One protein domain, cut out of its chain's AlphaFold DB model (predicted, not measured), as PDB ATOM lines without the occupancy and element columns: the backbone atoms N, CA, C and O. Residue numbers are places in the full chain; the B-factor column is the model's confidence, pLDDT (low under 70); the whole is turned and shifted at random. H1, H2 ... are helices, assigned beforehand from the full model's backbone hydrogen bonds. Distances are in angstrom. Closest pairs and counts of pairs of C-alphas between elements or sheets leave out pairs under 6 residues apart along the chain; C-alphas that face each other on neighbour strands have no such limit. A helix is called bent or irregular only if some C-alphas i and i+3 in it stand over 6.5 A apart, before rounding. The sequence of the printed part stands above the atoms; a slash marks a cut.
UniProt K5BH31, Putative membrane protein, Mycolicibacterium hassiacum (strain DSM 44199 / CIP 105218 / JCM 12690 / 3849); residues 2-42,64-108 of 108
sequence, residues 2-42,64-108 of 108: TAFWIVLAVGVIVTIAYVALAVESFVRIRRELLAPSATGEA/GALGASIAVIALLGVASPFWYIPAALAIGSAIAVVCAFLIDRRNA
ATOM      1  N   THR A   2     321.549 256.529 462.454       74.69
ATOM      2  CA  THR A   2     320.687 255.364 462.143       74.69
ATOM      3  C   THR A   2     321.415 254.014 462.109       74.69
ATOM      4  O   THR A   2     320.921 253.050 462.682       74.69
ATOM      5  N   ALA A   3     322.613 253.946 461.522       66.19
ATOM      6  CA  ALA A   3     323.404 252.708 461.476       66.19
ATOM      7  C   ALA A   3     323.743 252.151 462.875       66.19
ATOM      8  O   ALA A   3     323.684 250.945 463.086       66.19
ATOM      9  N   PHE A   4     324.025 253.031 463.843       65.44
ATOM     10  CA  PHE A   4     324.275 252.642 465.234       65.44
ATOM     11  C   PHE A   4     323.046 251.967 465.856       65.44
ATOM     12  O   PHE A   4     323.169 250.905 466.454       65.44
ATOM     13  N   TRP A   5     321.856 252.539 465.655       74.31
ATOM     14  CA  TRP A   5     320.607 251.983 466.181       74.31
ATOM     15  C   TRP A   5     320.250 250.627 465.569       74.31
ATOM     16  O   TRP A   5     319.773 249.748 466.281       74.31
ATOM     17  N   ILE A   6     320.523 250.431 464.276       75.44
ATOM     18  CA  ILE A   6     320.321 249.140 463.604       75.44
ATOM     19  C   ILE A   6     321.250 248.084 464.206       75.44
ATOM     20  O   ILE A   6     320.798 247.008 464.589       75.44
ATOM     21  N   VAL A   7     322.538 248.405 464.340       67.19
ATOM     22  CA  VAL A   7     323.528 247.495 464.925       67.19
ATOM     23  C   VAL A   7     323.198 247.173 466.382       67.19
ATOM     24  O   VAL A   7     323.291 246.016 466.783       67.19
ATOM     25  N   LEU A   8     322.755 248.163 467.159       71.31
ATOM     26  CA  LEU A   8     322.324 247.968 468.541       71.31
ATOM     27  C   LEU A   8     321.121 247.020 468.626       71.31
ATOM     28  O   LEU A   8     321.142 246.087 469.422       71.31
ATOM     29  N   ALA A   9     320.100 247.223 467.788       71.25
ATOM     30  CA  ALA A   9     318.916 246.368 467.759       71.25
ATOM     31  C   ALA A   9     319.270 244.919 467.392       71.25
ATOM     32  O   ALA A   9     318.829 243.987 468.063       71.25
ATOM     33  N   VAL A  10     320.118 244.726 466.376       73.38
ATOM     34  CA  VAL A  10     320.629 243.398 466.005       73.38
ATOM     35  C   VAL A  10     321.419 242.786 467.163       73.38
ATOM     36  O   VAL A  10     321.178 241.636 467.515       73.38
ATOM     37  N   GLY A  11     322.299 243.557 467.806       65.19
ATOM     38  CA  GLY A  11     323.073 243.110 468.964       65.19
ATOM     39  C   GLY A  11     322.185 242.600 470.098       65.19
ATOM     40  O   GLY A  11     322.392 241.489 470.574       65.19
ATOM     41  N   VAL A  12     321.140 243.351 470.461       72.75
ATOM     42  CA  VAL A  12     320.170 242.947 471.493       72.75
ATOM     43  C   VAL A  12     319.476 241.634 471.125       72.75
ATOM     44  O   VAL A  12     319.391 240.739 471.965       72.75
ATOM     45  N   ILE A  13     319.020 241.481 469.878       74.12
ATOM     46  CA  ILE A  13     318.361 240.249 469.415       74.12
ATOM     47  C   ILE A  13     319.310 239.051 469.536       74.12
ATOM     48  O   ILE A  13     318.920 238.004 470.057       74.12
ATOM     49  N   VAL A  14     320.564 239.204 469.101       70.44
ATOM     50  CA  VAL A  14     321.548 238.119 469.175       70.44
ATOM     51  C   VAL A  14     321.909 237.798 470.629       70.44
ATOM     52  O   VAL A  14     322.012 236.624 470.975       70.44
ATOM     53  N   THR A  15     322.033 238.796 471.508       71.50
ATOM     54  CA  THR A  15     322.259 238.570 472.945       71.50
ATOM     55  C   THR A  15     321.117 237.778 473.578       71.50
ATOM     56  O   THR A  15     321.378 236.839 474.325       71.50
ATOM     57  N   ILE A  16     319.862 238.106 473.260       75.06
ATOM     58  CA  ILE A  16     318.701 237.362 473.766       75.06
ATOM     59  C   ILE A  16     318.756 235.904 473.296       75.06
ATOM     60  O   ILE A  16     318.601 234.997 474.113       75.06
ATOM     61  N   ALA A  17     319.029 235.670 472.009       70.50
ATOM     62  CA  ALA A  17     319.156 234.320 471.462       70.50
ATOM     63  C   ALA A  17     320.297 233.532 472.128       70.50
ATOM     64  O   ALA A  17     320.111 232.379 472.508       70.50
ATOM     65  N   TYR A  18     321.455 234.169 472.324       67.44
ATOM     66  CA  TYR A  18     322.605 233.577 473.006       67.44
ATOM     67  C   TYR A  18     322.263 233.160 474.439       67.44
ATOM     68  O   TYR A  18     322.529 232.027 474.833       67.44
ATOM     69  N   VAL A  19     321.651 234.057 475.218       70.31
ATOM     70  CA  VAL A  19     321.275 233.774 476.610       70.31
ATOM     71  C   VAL A  19     320.241 232.652 476.670       70.31
ATOM     72  O   VAL A  19     320.368 231.768 477.512       70.31
ATOM     73  N   ALA A  20     319.261 232.635 475.764       71.25
ATOM     74  CA  ALA A  20     318.269 231.566 475.703       71.25
ATOM     75  C   ALA A  20     318.918 230.193 475.447       71.25
ATOM     76  O   ALA A  20     318.643 229.245 476.179       71.25
ATOM     77  N   LEU A  21     319.828 230.110 474.472       68.62
ATOM     78  CA  LEU A  21     320.549 228.877 474.138       68.62
ATOM     79  C   LEU A  21     321.488 228.428 475.266       68.62
ATOM     80  O   LEU A  21     321.570 227.239 475.565       68.62
ATOM     81  N   ALA A  22     322.156 229.370 475.935       65.06
ATOM     82  CA  ALA A  22     322.995 229.081 477.096       65.06
ATOM     83  C   ALA A  22     322.179 228.548 478.287       65.06
ATOM     84  O   ALA A  22     322.615 227.637 478.988       65.06
ATOM     85  N   VAL A  23     320.979 229.089 478.518       74.25
ATOM     86  CA  VAL A  23     320.068 228.584 479.555       74.25
ATOM     87  C   VAL A  23     319.549 227.194 479.186       74.25
ATOM     88  O   VAL A  23     319.505 226.316 480.048       74.25
ATOM     89  N   GLU A  24     319.190 226.962 477.922       75.25
ATOM     90  CA  GLU A  24     318.729 225.656 477.441       75.25
ATOM     91  C   GLU A  24     319.805 224.578 477.613       75.25
ATOM     92  O   GLU A  24     319.526 223.524 478.191       75.25
ATOM     93  N   SER A  25     321.045 224.854 477.199       67.69
ATOM     94  CA  SER A  25     322.161 223.917 477.354       67.69
ATOM     95  C   SER A  25     322.485 223.654 478.825       67.69
ATOM     96  O   SER A  25     322.677 222.502 479.211       67.69
ATOM     97  N   PHE A  26     322.450 224.681 479.678       74.81
ATOM     98  CA  PHE A  26     322.647 224.516 481.118       74.81
ATOM     99  C   PHE A  26     321.562 223.634 481.751       74.81
ATOM    100  O   PHE A  26     321.861 222.754 482.561       74.81
ATOM    101  N   VAL A  27     320.296 223.826 481.372       80.12
ATOM    102  CA  VAL A  27     319.184 222.995 481.859       80.12
ATOM    103  C   VAL A  27     319.285 221.566 481.322       80.12
ATOM    104  O   VAL A  27     319.011 220.631 482.078       80.12
ATOM    105  N   ARG A  28     319.702 221.381 480.062       75.94
ATOM    106  CA  ARG A  28     319.953 220.065 479.454       75.94
ATOM    107  C   ARG A  28     321.038 219.308 480.220       75.94
ATOM    108  O   ARG A  28     320.743 218.240 480.744       75.94
ATOM    109  N   ILE A  29     322.210 219.913 480.410       75.06
ATOM    110  CA  ILE A  29     323.322 219.326 481.178       75.06
ATOM    111  C   ILE A  29     322.882 219.022 482.611       75.06
ATOM    112  O   ILE A  29     323.147 217.946 483.132       75.06
ATOM    113  N   ARG A  30     322.149 219.931 483.263       75.19
ATOM    114  CA  ARG A  30     321.634 219.679 484.614       75.19
ATOM    115  C   ARG A  30     320.716 218.454 484.655       75.19
ATOM    116  O   ARG A  30     320.787 217.692 485.613       75.19
ATOM    117  N   ARG A  31     319.857 218.255 483.652       72.88
ATOM    118  CA  ARG A  31     319.015 217.052 483.545       72.88
ATOM    119  C   ARG A  31     319.851 215.804 483.273       72.88
ATOM    120  O   ARG A  31     319.626 214.798 483.933       72.88
ATOM    121  N   GLU A  32     320.818 215.884 482.366       72.69
ATOM    122  CA  GLU A  32     321.732 214.790 482.017       72.69
ATOM    123  C   GLU A  32     322.659 214.387 483.167       72.69
ATOM    124  O   GLU A  32     322.984 213.220 483.277       72.69
ATOM    125  N   LEU A  33     323.048 215.299 484.061       68.38
ATOM    126  CA  LEU A  33     323.836 214.976 485.259       68.38
ATOM    127  C   LEU A  33     322.976 214.390 486.388       68.38
ATOM    128  O   LEU A  33     323.444 213.577 487.186       68.38
ATOM    129  N   LEU A  34     321.706 214.792 486.466       63.47
ATOM    130  CA  LEU A  34     320.764 214.277 487.462       63.47
ATOM    131  C   LEU A  34     320.142 212.932 487.053       63.47
ATOM    132  O   LEU A  34     319.733 212.173 487.928       63.47
ATOM    133  N   ALA A  35     320.082 212.615 485.757       61.72
ATOM    134  CA  ALA A  35     319.524 211.360 485.255       61.72
ATOM    135  C   ALA A  35     320.323 210.098 485.682       61.72
ATOM    136  O   ALA A  35     319.690 209.172 486.186       61.72
ATOM    137  N   PRO A  36     321.671 210.057 485.619       57.12
ATOM    138  CA  PRO A  36     322.491 208.943 486.113       57.12
ATOM    139  C   PRO A  36     322.346 208.710 487.618       57.12
ATOM    140  O   PRO A  36     322.435 207.585 488.102       57.12
ATOM    141  N   SER A  37     322.059 209.775 488.373       52.94
ATOM    142  CA  SER A  37     321.855 209.691 489.823       52.94
ATOM    143  C   SER A  37     320.552 208.965 490.196       52.94
ATOM    144  O   SER A  37     320.408 208.525 491.333       52.94
ATOM    145  N   ALA A  38     319.602 208.837 489.259       53.34
ATOM    146  CA  ALA A  38     318.317 208.166 489.468       53.34
ATOM    147  C   ALA A  38     318.327 206.679 489.067       53.34
ATOM    148  O   ALA A  38     317.485 205.921 489.545       53.34
ATOM    149  N   THR A  39     319.262 206.249 488.215       55.41
ATOM    150  CA  THR A  39     319.356 204.867 487.714       55.41
ATOM    151  C   THR A  39     320.372 203.999 488.454       55.41
ATOM    152  O   THR A  39     320.411 202.800 488.205       55.41
ATOM    153  N   GLY A  40     321.169 204.556 489.376       54.44
ATOM    154  CA  GLY A  40     322.155 203.789 490.155       54.44
ATOM    155  C   GLY A  40     323.337 203.255 489.336       54.44
ATOM    156  O   GLY A  40     324.236 202.637 489.902       54.44
ATOM    157  N   GLU A  41     323.363 203.535 488.035       48.19
ATOM    158  CA  GLU A  41     324.474 203.202 487.163       48.19
ATOM    159  C   GLU A  41     325.540 204.275 487.364       48.19
ATOM    160  O   GLU A  41     325.347 205.450 487.034       48.19
ATOM    161  N   ALA A  42     326.639 203.874 488.004       51.38
ATOM    162  CA  ALA A  42     327.811 204.707 488.196       51.38
ATOM    163  C   ALA A  42     328.165 205.423 486.888       51.38
ATOM    164  O   ALA A  42     328.027 204.844 485.814       51.38
ATOM    165  N   GLY A  64     348.386 235.098 468.929       80.81
ATOM    166  CA  GLY A  64     347.571 235.756 467.908       80.81
ATOM    167  C   GLY A  64     346.420 236.568 468.508       80.81
ATOM    168  O   GLY A  64     346.223 237.724 468.133       80.81
ATOM    169  N   ALA A  65     345.700 236.005 469.483       73.06
ATOM    170  CA  ALA A  65     344.620 236.698 470.185       73.06
ATOM    171  C   ALA A  65     345.131 237.913 470.977       73.06
ATOM    172  O   ALA A  65     344.510 238.981 470.960       73.06
ATOM    173  N   LEU A  66     346.294 237.780 471.620       78.56
ATOM    174  CA  LEU A  66     346.962 238.873 472.318       78.56
ATOM    175  C   LEU A  66     347.368 239.990 471.347       78.56
ATOM    176  O   LEU A  66     347.038 241.152 471.577       78.56
ATOM    177  N   GLY A  67     348.025 239.646 470.236       84.50
ATOM    178  CA  GLY A  67     348.432 240.609 469.210       84.50
ATOM    179  C   GLY A  67     347.245 241.351 468.593       84.50
ATOM    180  O   GLY A  67     347.278 242.575 468.464       84.50
ATOM    181  N   ALA A  68     346.160 240.635 468.288       82.88
ATOM    182  CA  ALA A  68     344.923 241.241 467.802       82.88
ATOM    183  C   ALA A  68     344.315 242.205 468.836       82.88
ATOM    184  O   ALA A  68     343.901 243.306 468.477       82.88
ATOM    185  N   SER A  69     344.322 241.838 470.120       75.75
ATOM    186  CA  SER A  69     343.825 242.699 471.204       75.75
ATOM    187  C   SER A  69     344.637 243.993 471.320       75.75
ATOM    188  O   SER A  69     344.058 245.077 471.394       75.75
ATOM    189  N   ILE A  70     345.970 243.904 471.256       84.44
ATOM    190  CA  ILE A  70     346.867 245.072 471.265       84.44
ATOM    191  C   ILE A  70     346.590 245.977 470.058       84.44
ATOM    192  O   ILE A  70     346.493 247.192 470.216       84.44
ATOM    193  N   ALA A  71     346.410 245.398 468.868       87.06
ATOM    194  CA  ALA A  71     346.110 246.156 467.656       87.06
ATOM    195  C   ALA A  71     344.781 246.919 467.766       87.06
ATOM    196  O   ALA A  71     344.725 248.100 467.429       87.06
ATOM    197  N   VAL A  72     343.726 246.284 468.288       85.31
ATOM    198  CA  VAL A  72     342.429 246.947 468.510       85.31
ATOM    199  C   VAL A  72     342.575 248.107 469.494       85.31
ATOM    200  O   VAL A  72     342.105 249.203 469.206       85.31
ATOM    201  N   ILE A  73     343.266 247.898 470.618       85.56
ATOM    202  CA  ILE A  73     343.493 248.945 471.627       85.56
ATOM    203  C   ILE A  73     344.272 250.122 471.032       85.56
ATOM    204  O   ILE A  73     343.888 251.274 471.231       85.56
ATOM    205  N   ALA A  74     345.328 249.847 470.265       86.75
ATOM    206  CA  ALA A  74     346.103 250.884 469.595       86.75
ATOM    207  C   ALA A  74     345.238 251.679 468.603       86.75
ATOM    208  O   ALA A  74     345.265 252.908 468.618       86.75
ATOM    209  N   LEU A  75     344.420 250.998 467.792       86.62
ATOM    210  CA  LEU A  75     343.538 251.632 466.809       86.62
ATOM    211  C   LEU A  75     342.492 252.544 467.465       86.62
ATOM    212  O   LEU A  75     342.252 253.640 466.962       86.62
ATOM    213  N   LEU A  76     341.925 252.157 468.611       87.38
ATOM    214  CA  LEU A  76     340.972 252.995 469.357       87.38
ATOM    215  C   LEU A  76     341.549 254.367 469.746       87.38
ATOM    216  O   LEU A  76     340.799 255.341 469.829       87.38
ATOM    217  N   GLY A  77     342.866 254.446 469.958       85.81
ATOM    218  CA  GLY A  77     343.575 255.684 470.287       85.81
ATOM    219  C   GLY A  77     343.921 256.574 469.086       85.81
ATOM    220  O   GLY A  77     344.272 257.732 469.287       85.81
ATOM    221  N   VAL A  78     343.826 256.071 467.849       90.44
ATOM    222  CA  VAL A  78     344.243 256.814 466.643       90.44
ATOM    223  C   VAL A  78     343.133 257.724 466.123       90.44
ATOM    224  O   VAL A  78     343.375 258.889 465.817       90.44
ATOM    225  N   ALA A  79     341.918 257.194 465.973       79.56
ATOM    226  CA  ALA A  79     340.823 257.929 465.349       79.56
ATOM    227  C   ALA A  79     339.447 257.413 465.786       79.56
ATOM    228  O   ALA A  79     339.237 256.219 465.989       79.56
ATOM    229  N   SER A  80     338.475 258.327 465.844       82.06
ATOM    230  CA  SER A  80     337.091 258.040 466.251       82.06
ATOM    231  C   SER A  80     336.413 256.869 465.503       82.06
ATOM    232  O   SER A  80     335.719 256.099 466.164       82.06
ATOM    233  N   PRO A  81     336.633 256.626 464.191       86.25
ATOM    234  CA  PRO A  81     336.021 255.488 463.494       86.25
ATOM    235  C   PRO A  81     336.434 254.110 464.033       86.25
ATOM    236  O   PRO A  81     335.694 253.141 463.882       86.25
ATOM    237  N   PHE A  82     337.591 253.986 464.683       85.12
ATOM    238  CA  PHE A  82     338.051 252.695 465.197       85.12
ATOM    239  C   PHE A  82     337.243 252.199 466.402       85.12
ATOM    240  O   PHE A  82     337.253 251.006 466.697       85.12
ATOM    241  N   TRP A  83     336.441 253.069 467.022       85.75
ATOM    242  CA  TRP A  83     335.489 252.698 468.073       85.75
ATOM    243  C   TRP A  83     334.382 251.746 467.615       85.75
ATOM    244  O   TRP A  83     333.730 251.124 468.450       85.75
ATOM    245  N   TYR A  84     334.200 251.563 466.306       82.44
ATOM    246  CA  TYR A  84     333.279 250.557 465.778       82.44
ATOM    247  C   TYR A  84     333.882 249.142 465.733       82.44
ATOM    248  O   TYR A  84     333.128 248.177 465.608       82.44
ATOM    249  N   ILE A  85     335.208 248.983 465.873       84.50
ATOM    250  CA  ILE A  85     335.871 247.670 465.812       84.50
ATOM    251  C   ILE A  85     335.397 246.723 466.933       84.50
ATOM    252  O   ILE A  85     335.017 245.598 466.604       84.50
ATOM    253  N   PRO A  86     335.340 247.125 468.222       83.00
ATOM    254  CA  PRO A  86     334.847 246.244 469.284       83.00
ATOM    255  C   PRO A  86     333.401 245.795 469.058       83.00
ATOM    256  O   PRO A  86     333.074 244.630 469.267       83.00
ATOM    257  N   ALA A  87     332.546 246.701 468.570       79.12
ATOM    258  CA  ALA A  87     331.161 246.377 468.245       79.12
ATOM    259  C   ALA A  87     331.074 245.350 467.103       79.12
ATOM    260  O   ALA A  87     330.344 244.368 467.215       79.12
ATOM    261  N   ALA A  88     331.857 245.525 466.035       78.38
ATOM    262  CA  ALA A  88     331.909 244.573 464.925       78.38
ATOM    263  C   ALA A  88     332.428 243.189 465.360       78.38
ATOM    264  O   ALA A  88     331.848 242.167 464.989       78.38
ATOM    265  N   LEU A  89     333.478 243.145 466.190       83.25
ATOM    266  CA  LEU A  89     334.020 241.904 466.757       83.25
ATOM    267  C   LEU A  89     332.997 241.184 467.647       83.25
ATOM    268  O   LEU A  89     332.848 239.967 467.544       83.25
ATOM    269  N   ALA A  90     332.260 241.928 468.475       78.81
ATOM    270  CA  ALA A  90     331.214 241.370 469.329       78.81
ATOM    271  C   ALA A  90     330.090 240.721 468.505       78.81
ATOM    272  O   ALA A  90     329.666 239.610 468.820       78.81
ATOM    273  N   ILE A  91     329.658 241.361 467.413       78.31
ATOM    274  CA  ILE A  91     328.654 240.794 466.498       78.31
ATOM    275  C   ILE A  91     329.165 239.493 465.875       78.31
ATOM    276  O   ILE A  91     328.448 238.495 465.868       78.31
ATOM    277  N   GLY A  92     330.410 239.477 465.388       77.62
ATOM    278  CA  GLY A  92     331.019 238.276 464.809       77.62
ATOM    279  C   GLY A  92     331.093 237.115 465.804       77.62
ATOM    280  O   GLY A  92     330.726 235.989 465.463       77.62
ATOM    281  N   SER A  93     331.494 237.391 467.049       76.50
ATOM    282  CA  SER A  93     331.505 236.397 468.129       76.50
ATOM    283  C   SER A  93     330.105 235.851 468.411       76.50
ATOM    284  O   SER A  93     329.914 234.641 468.513       76.50
ATOM    285  N   ALA A  94     329.106 236.731 468.456       74.25
ATOM    286  CA  ALA A  94     327.733 236.346 468.723       74.25
ATOM    287  C   ALA A  94     327.148 235.468 467.594       74.25
ATOM    288  O   ALA A  94     326.518 234.447 467.875       74.25
ATOM    289  N   ILE A  95     327.441 235.784 466.325       76.19
ATOM    290  CA  ILE A  95     327.089 234.940 465.167       76.19
ATOM    291  C   ILE A  95     327.769 233.571 465.259       76.19
ATOM    292  O   ILE A  95     327.108 232.553 465.059       76.19
ATOM    293  N   ALA A  96     329.066 233.525 465.578       74.81
ATOM    294  CA  ALA A  96     329.800 232.267 465.700       74.81
ATOM    295  C   ALA A  96     329.161 231.339 466.741       74.81
ATOM    296  O   ALA A  96     329.024 230.139 466.497       74.81
ATOM    297  N   VAL A  97     328.704 231.895 467.864       72.69
ATOM    298  CA  VAL A  97     328.041 231.105 468.902       72.69
ATOM    299  C   VAL A  97     326.659 230.627 468.453       72.69
ATOM    300  O   VAL A  97     326.340 229.455 468.637       72.69
ATOM    301  N   VAL A  98     325.855 231.478 467.808       75.25
ATOM    302  CA  VAL A  98     324.566 231.047 467.239       75.25
ATOM    303  C   VAL A  98     324.766 229.894 466.251       75.25
ATOM    304  O   VAL A  98     324.066 228.886 466.334       75.25
ATOM    305  N   CYS A  99     325.752 229.993 465.357       73.94
ATOM    306  CA  CYS A  99     326.092 228.915 464.430       73.94
ATOM    307  C   CYS A  99     326.511 227.631 465.158       73.94
ATOM    308  O   CYS A  99     326.066 226.552 464.769       73.94
ATOM    309  N   ALA A 100     327.321 227.731 466.216       71.50
ATOM    310  CA  ALA A 100     327.737 226.575 467.008       71.50
ATOM    311  C   ALA A 100     326.532 225.848 467.628       71.50
ATOM    312  O   ALA A 100     326.422 224.632 467.495       71.50
ATOM    313  N   PHE A 101     325.583 226.587 468.210       73.25
ATOM    314  CA  PHE A 101     324.353 226.011 468.758       73.25
ATOM    315  C   PHE A 101     323.450 225.378 467.693       73.25
ATOM    316  O   PHE A 101     322.852 224.330 467.933       73.25
ATOM    317  N   LEU A 102     323.347 225.981 466.505       74.25
ATOM    318  CA  LEU A 102     322.578 225.401 465.399       74.25
ATOM    319  C   LEU A 102     323.194 224.090 464.895       74.25
ATOM    320  O   LEU A 102     322.459 223.160 464.561       74.25
ATOM    321  N   ILE A 103     324.525 224.012 464.843       76.31
ATOM    322  CA  ILE A 103     325.245 222.786 464.483       76.31
ATOM    323  C   ILE A 103     325.042 221.715 465.559       76.31
ATOM    324  O   ILE A 103     324.718 220.584 465.203       76.31
ATOM    325  N   ASP A 104     325.167 222.068 466.842       72.94
ATOM    326  CA  ASP A 104     324.942 221.150 467.970       72.94
ATOM    327  C   ASP A 104     323.534 220.543 467.915       72.94
ATOM    328  O   ASP A 104     323.373 219.329 467.927       72.94
ATOM    329  N   ARG A 105     322.507 221.379 467.709       69.12
ATOM    330  CA  ARG A 105     321.116 220.923 467.573       69.12
ATOM    331  C   ARG A 105     320.883 220.000 466.373       69.12
ATOM    332  O   ARG A 105     319.976 219.181 466.423       69.12
ATOM    333  N   ARG A 106     321.626 220.165 465.275       66.25
ATOM    334  CA  ARG A 106     321.496 219.298 464.090       66.25
ATOM    335  C   ARG A 106     322.134 217.926 464.309       66.25
ATOM    336  O   ARG A 106     321.740 216.971 463.648       66.25
ATOM    337  N   ASN A 107     323.158 217.866 465.152       62.97
ATOM    338  CA  ASN A 107     323.962 216.670 465.364       62.97
ATOM    339  C   ASN A 107     323.532 215.865 466.608       62.97
ATOM    340  O   ASN A 107     324.052 214.767 466.795       62.97
ATOM    341  N   ALA A 108     322.625 216.406 467.430       52.81
ATOM    342  CA  ALA A 108     321.946 215.732 468.540       52.81
ATOM    343  C   ALA A 108     320.661 215.033 468.069       52.81
ATOM    344  O   ALA A 108     320.371 213.937 468.594       52.81
TER     345      ALA A 108
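AT A GLANCE: This is residues 2 to 42 and 64 to 108 of the 108 residues of the protein "Putative membrane protein" of Mycolicibacterium hassiacum (strain DSM 44199 / CIP 105218 / JCM 12690 / 3849) (UniProt K5BH31). Two long helices, H1 and H4, cross as a slanting X, and the shorter H3 makes a helical hairpin with H4. Residues 26 to 42, of which 36 to 39 are H2, stick out. The printed part has 86 residues with four named helices, in the order H1, H2, H3, H4, and no named strand, all helix in class; the whole is extended, radius of gyration of the C-alphas 19.0 A, spans 62 by 32 by 19 A.

IN THESE COORDINATES: Find C-alpha 2 at (320.687, 255.364, 462.143), where H1 runs 48.3 A to residue 34. H2 is residues 36 to 39, H3 64 to 76. H4, residues 80 to 107, 43.4 A, ends at (323.962, 216.670, 465.364); it is only just irregular, C-alphas 83 and 86 being 6.6 A apart.

HOW THE PARTS SIT: Look at Val 14 and Ala 94, closest C-alphas of H1 and H4, 6.4 A: they touch, the same way, tilt 36 degrees, only just steep. H3 touches H4 at Leu 76 and Phe 82, closest C-alphas, 5.1 A, opposite ways, tilt 36 degrees, only just steep. H1 and H2 meet only through their link. H1 and H3 have every O i to N i+4 pair within hydrogen-bond range, H4 20 of 24; H2 is too short for one.

THE WHOLE: Residues 43 to 63 are not printed, a 42.0 A gap between C-alphas 42 and 64. Confidence is under 70 at 22 residues, among them 33 to 42.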